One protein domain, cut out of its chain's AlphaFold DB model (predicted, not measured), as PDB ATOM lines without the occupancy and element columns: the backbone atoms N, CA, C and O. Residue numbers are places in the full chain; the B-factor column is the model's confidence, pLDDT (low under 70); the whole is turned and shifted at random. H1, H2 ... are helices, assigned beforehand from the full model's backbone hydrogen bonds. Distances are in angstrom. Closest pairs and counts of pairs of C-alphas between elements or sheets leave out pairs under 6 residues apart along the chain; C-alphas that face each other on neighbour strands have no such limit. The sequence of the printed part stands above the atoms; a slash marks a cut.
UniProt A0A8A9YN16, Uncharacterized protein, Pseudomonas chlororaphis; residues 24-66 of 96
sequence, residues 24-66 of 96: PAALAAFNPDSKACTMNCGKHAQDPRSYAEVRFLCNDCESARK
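Overview. This is residues 24 to 66 of the 96 residues of an uncharacterized protein of Pseudomonas chlororaphis (UniProt A0A8A9YN16). There is little regular structure here: a loop-rich fold in which a long unnamed stretch, residues 30 to 50, swings in a wide arc from the short helix H1 to a second short helix, H2, near the middle. Residues 45 to 50 stick out at the far turn of the arc. The printed part has 43 residues, with named helices H1 then H2 and no named strand; the class is all helix, with 13 residues in named elements. It is compact, with a radius of gyration of the C-alphas of 10.3 A and spans of 31 by 26 by 14 A.

Arrangement. H1, residues 24 to 29, and H2, residues 51 to 57, only just touch, with 3 pairs of C-alphas within 8 A. Their closest C-alphas, of Leu 27 and Glu 53, are 6.5 A apart. Their lines are about perpendicular, at 78 degrees. In H1 and H2 every O i to N i+4 pair is within hydrogen-bond range. Residues 35 to 36 pair briefly with residues 62 to 63, antiparallel.

Along the chain. H1 begins at C-alpha 24, (18.978, 24.567, 40.323), and is 8.8 A long. H2 is 10.0 A long and ends at C-alpha 57, (9.245, 19.494, 35.792).

Size, cuts and confidence. The farthest C-alphas, of Gln 46 and Lys 66, are 31.7 A apart. The link from H1 to H2 is long, 21 residues. The printed part has no cut, and no printed residue is under 70 in pLDDT.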
ATOM      1  N   PRO A  24      18.980  23.110  40.229       96.50
ATOM      2  CA  PRO A  24      18.978  24.567  40.323       96.50
ATOM      3  C   PRO A  24      19.592  25.265  39.106       96.50
ATOM      4  O   PRO A  24      19.100  26.322  38.708       96.50
ATOM      5  N   ALA A  25      20.638  24.689  38.504       97.31
ATOM      6  CA  ALA A  25      21.305  25.294  37.355       97.31
ATOM      7  C   ALA A  25      20.413  25.243  36.105       97.31
ATOM      8  O   ALA A  25      20.198  26.267  35.454       97.31
ATOM      9  N   ALA A  26      19.820  24.081  35.812       96.12
ATOM     10  CA  ALA A  26      18.858  23.942  34.723       96.12
ATOM     11  C   ALA A  26      17.607  24.813  34.929       96.12
ATOM     12  O   ALA A  26      17.119  25.427  33.979       96.12
ATOM     13  N   LEU A  27      17.113  24.915  36.166       96.25
ATOM     14  CA  LEU A  27      15.966  25.760  36.493       96.25
ATOM     15  C   LEU A  27      16.267  27.251  36.286       96.25
ATOM     16  O   LEU A  27      15.403  27.975  35.800       96.25
ATOM     17  N   ALA A  28      17.476  27.711  36.619       96.56
ATOM     18  CA  ALA A  28      17.883  29.099  36.401       96.56
ATOM     19  C   ALA A  28      17.969  29.466  34.909       96.56
ATOM     20  O   ALA A  28      17.704  30.608  34.540       96.56
ATOM     21  N   ALA A  29      18.311  28.503  34.050       96.81
ATOM     22  CA  ALA A  29      18.343  28.685  32.599       96.81
ATOM     23  C   ALA A  29      16.962  28.540  31.929       96.81
ATOM     24  O   ALA A  29      16.792  28.904  30.764       96.81
ATOM     25  N   PHE A  30      15.971  27.987  32.631       94.81
ATOM     26  CA  PHE A  30      14.655  27.714  32.068       94.81
ATOM     27  C   PHE A  30      13.804  28.983  31.959       94.81
ATOM     28  O   PHE A  30      13.593  29.695  32.938       94.81
ATOM     29  N   ASN A  31      13.231  29.217  30.775       93.31
ATOM     30  CA  ASN A  31      12.214  30.244  30.569       93.31
ATOM     31  C   ASN A  31      10.801  29.650  30.770       93.31
ATOM     32  O   ASN A  31      10.364  28.864  29.923       93.31
ATOM     33  N   PRO A  32      10.040  30.043  31.807       91.50
ATOM     34  CA  PRO A  32       8.683  29.539  32.043       91.50
ATOM     35  C   PRO A  32       7.703  29.801  30.895       91.50
ATOM     36  O   PRO A  32       6.806  28.985  30.662       91.50
ATOM     37  N   ASP A  33       7.902  30.891  30.150       89.81
ATOM     38  CA  ASP A  33       7.048  31.282  29.026       89.81
ATOM     39  C   ASP A  33       7.297  30.428  27.779       89.81
ATOM     40  O   ASP A  33       6.503  30.452  26.845       89.81
ATOM     41  N   SER A  34       8.375  29.635  27.763       91.12
ATOM     42  CA  SER A  34       8.672  28.698  26.671       91.12
ATOM     43  C   SER A  34       7.780  27.457  26.670       91.12
ATOM     44  O   SER A  34       7.721  26.748  25.668       91.12
ATOM     45  N   LYS A  35       7.068  27.192  27.770       91.50
ATOM     46  CA  LYS A  35       6.093  26.101  27.883       91.50
ATOM     47  C   LYS A  35       4.680  26.661  27.962       91.50
ATOM     48  O   LYS A  35       4.488  27.717  28.554       91.50
ATOM     49  N   ALA A  36       3.686  25.941  27.451       89.56
ATOM     50  CA  ALA A  36       2.257  26.199  27.603       89.56
ATOM     51  C   ALA A  36       1.582  25.033  28.343       89.56
ATOM     52  O   ALA A  36       1.829  23.864  28.061       89.56
ATOM     53  N   CYS A  37       0.736  25.364  29.317       86.69
ATOM     54  CA  CYS A  37       0.012  24.375  30.105       86.69
ATOM     55  C   CYS A  37      -1.170  23.816  29.305       86.69
ATOM     56  O   CYS A  37      -2.005  24.589  28.840       86.69
ATOM     57  N   THR A  38      -1.256  22.492  29.184       83.75
ATOM     58  CA  THR A  38      -2.319  21.784  28.448       83.75
ATOM     59  C   THR A  38      -3.330  21.112  29.380       83.75
ATOM     60  O   THR A  38      -4.508  21.026  29.050       83.75
ATOM     61  N   MET A  39      -2.893  20.700  30.576       81.38
ATOM     62  CA  MET A  39      -3.681  19.883  31.511       81.38
ATOM     63  C   MET A  39      -4.062  20.611  32.807       81.38
ATOM     64  O   MET A  39      -4.414  19.974  33.795       81.38
ATOM     65  N   ASN A  40      -3.992  21.946  32.835       80.38
ATOM     66  CA  ASN A  40      -4.171  22.736  34.061       80.38
ATOM     67  C   ASN A  40      -3.250  22.264  35.199       80.38
ATOM     68  O   ASN A  40      -3.678  22.135  36.342       80.38
ATOM     69  N   CYS A  41      -1.969  22.062  34.882       76.88
ATOM     70  CA  CYS A  41      -0.881  21.615  35.760       76.88
ATOM     71  C   CYS A  41      -0.563  22.585  36.921       76.88
ATOM     72  O   CYS A  41       0.558  22.605  37.424       76.88
ATOM     73  N   GLY A  42      -1.508  23.457  37.289       77.25
ATOM     74  CA  GLY A  42      -1.384  24.460  38.328       77.25
ATOM     75  C   GLY A  42      -0.818  23.890  39.623       77.25
ATOM     76  O   GLY A  42      -0.954  22.713  39.951       77.25
ATOM     77  N   LYS A  43      -0.145  24.764  40.361       86.25
ATOM     78  CA  LYS A  43       0.554  24.403  41.582       86.25
ATOM     79  C   LYS A  43      -0.441  23.961  42.666       86.25
ATOM     80  O   LYS A  43      -1.400  24.676  42.956       86.25
ATOM     81  N   HIS A  44      -0.180  22.818  43.299       87.19
ATOM     82  CA  HIS A  44      -0.944  22.369  44.464       87.19
ATOM     83  C   HIS A  44      -0.759  23.335  45.649       87.19
ATOM     84  O   HIS A  44       0.317  23.905  45.833       87.19
ATOM     85  N   ALA A  45      -1.784  23.492  46.494       88.19
ATOM     86  CA  ALA A  45      -1.774  24.462  47.595       88.19
ATOM     87  C   ALA A  45      -0.610  24.263  48.589       88.19
ATOM     88  O   ALA A  45      -0.086  25.229  49.130       88.19
ATOM     89  N   GLN A  46      -0.197  23.011  48.803       88.69
ATOM     90  CA  GLN A  46       0.904  22.636  49.706       88.69
ATOM     91  C   GLN A  46       2.247  22.427  48.994       88.69
ATOM     92  O   GLN A  46       3.223  22.045  49.633       88.69
ATOM     93  N   ASP A  47       2.309  22.619  47.676       91.06
ATOM     94  CA  ASP A  47       3.568  22.479  46.950       91.06
ATOM     95  C   ASP A  47       4.501  23.644  47.343       91.06
ATOM     96  O   ASP A  47       4.107  24.808  47.250       91.06
ATOM     97  N   PRO A  48       5.734  23.403  47.810       92.38
ATOM     98  CA  PRO A  48       6.665  24.477  48.146       92.38
ATOM     99  C   PRO A  48       7.400  25.037  46.918       92.38
ATOM    100  O   PRO A  48       8.093  26.046  47.030       92.38
ATOM    101  N   ARG A  49       7.297  24.396  45.747       93.00
ATOM    102  CA  ARG A  49       8.031  24.784  44.535       93.00
ATOM    103  C   ARG A  49       7.514  26.096  43.953       93.00
ATOM    104  O   ARG A  49       6.369  26.509  44.178       93.00
ATOM    105  N   SER A  50       8.369  26.770  43.191       92.50
ATOM    106  CA  SER A  50       7.960  27.941  42.413       92.50
ATOM    107  C   SER A  50       7.131  27.507  41.200       92.50
ATOM    108  O   SER A  50       7.208  26.362  40.755       92.50
ATOM    109  N   TYR A  51       6.349  28.421  40.623       90.94
ATOM    110  CA  TYR A  51       5.596  28.122  39.400       90.94
ATOM    111  C   TYR A  51       6.516  27.719  38.236       90.94
ATOM    112  O   TYR A  51       6.207  26.794  37.487       90.94
ATOM    113  N   ALA A  52       7.676  28.376  38.127       93.00
ATOM    114  CA  ALA A  52       8.707  28.050  37.149       93.00
ATOM    115  C   ALA A  52       9.209  26.609  37.312       93.00
ATOM    116  O   ALA A  52       9.298  25.883  36.329       93.00
ATOM    117  N   GLU A  53       9.464  26.170  38.546       94.69
ATOM    118  CA  GLU A  53       9.937  24.815  38.841       94.69
ATOM    119  C   GLU A  53       8.870  23.751  38.555       94.69
ATOM    120  O   GLU A  53       9.170  22.730  37.940       94.69
ATOM    121  N   VAL A  54       7.609  24.011  38.919       92.31
ATOM    122  CA  VAL A  54       6.484  23.121  38.579       92.31
ATOM    123  C   VAL A  54       6.355  22.968  37.062       92.31
ATOM    124  O   VAL A  54       6.207  21.857  36.557       92.31
ATOM    125  N   ARG A  55       6.456  24.072  36.314       91.69
ATOM    126  CA  ARG A  55       6.346  24.069  34.848       91.69
ATOM    127  C   ARG A  55       7.564  23.435  34.175       91.69
ATOM    128  O   ARG A  55       7.404  22.738  33.175       91.69
ATOM    129  N   PHE A  56       8.758  23.627  34.738       93.56
ATOM    130  CA  PHE A  56       9.985  22.969  34.296       93.56
ATOM    131  C   PHE A  56       9.835  21.446  34.362       93.56
ATOM    132  O   PHE A  56      10.016  20.778  33.345       93.56
ATOM    133  N   LEU A  57       9.401  20.928  35.517       92.44
ATOM    134  CA  LEU A  57       9.245  19.494  35.792       92.44
ATOM    135  C   LEU A  57       8.011  18.849  35.140       92.44
ATOM    136  O   LEU A  57       7.902  17.625  35.117       92.44
ATOM    137  N   CYS A  58       7.063  19.637  34.633       90.62
ATOM    138  CA  CYS A  58       5.874  19.102  33.983       90.62
ATOM    139  C   CYS A  58       6.197  18.638  32.553       90.62
ATOM    140  O   CYS A  58       6.545  19.454  31.689       90.62
ATOM    141  N   ASN A  59       6.055  17.333  32.315       89.31
ATOM    142  CA  ASN A  59       6.277  16.703  31.010       89.31
ATOM    143  C   ASN A  59       5.084  16.860  30.057       89.31
ATOM    144  O   ASN A  59       5.275  16.808  28.848       89.31
ATOM    145  N   ASP A  60       3.886  17.100  30.593       89.88
ATOM    146  CA  ASP A  60       2.665  17.253  29.790       89.88
ATOM    147  C   ASP A  60       2.507  18.668  29.211       89.88
ATOM    148  O   ASP A  60       1.738  18.887  28.277       89.88
ATOM    149  N   CYS A  61       3.233  19.651  29.758       90.75
ATOM    150  CA  CYS A  61       3.279  20.999  29.201       90.75
ATOM    151  C   CYS A  61       3.983  20.993  27.838       90.75
ATOM    152  O   CYS A  61       5.151  20.618  27.730       90.75
ATOM    153  N   GLU A  62       3.297  21.501  26.819       91.19
ATOM    154  CA  GLU A  62       3.836  21.637  25.468       91.19
ATOM    155  C   GLU A  62       4.731  22.872  25.336       91.19
ATOM    156  O   GLU A  62       4.763  23.741  26.207       91.19
ATOM    157  N   SER A  63       5.445  22.988  24.216       90.94
ATOM    158  CA  SER A  63       6.131  24.236  23.870       90.94
ATOM    159  C   SER A  63       5.111  25.345  23.611       90.94
ATOM    160  O   SER A  63       4.121  25.146  22.904       90.94
ATOM    161  N   ALA A  64       5.352  26.529  24.167       90.38
ATOM    162  CA  ALA A  64       4.495  27.676  23.943       90.38
ATOM    163  C   ALA A  64       4.538  28.088  22.469       90.38
ATOM    164  O   ALA A  64       5.599  28.347  21.896       90.38
ATOM    165  N   ARG A  65       3.360  28.171  21.849       89.00
ATOM    166  CA  ARG A  65       3.218  28.810  20.541       89.00
ATOM    167  C   ARG A  65       3.306  30.320  20.721       89.00
ATOM    168  O   ARG A  65       2.877  30.851  21.745       89.00
ATOM    169  N   LYS A  66       3.811  31.013  19.699       89.00
ATOM    170  CA  LYS A  66       3.780  32.477  19.670       89.00
ATOM    171  C   LYS A  66       2.339  32.951  19.806       89.00
ATOM    172  O   LYS A  66       1.440  32.405  19.163       89.00
TER     173      LYS A  66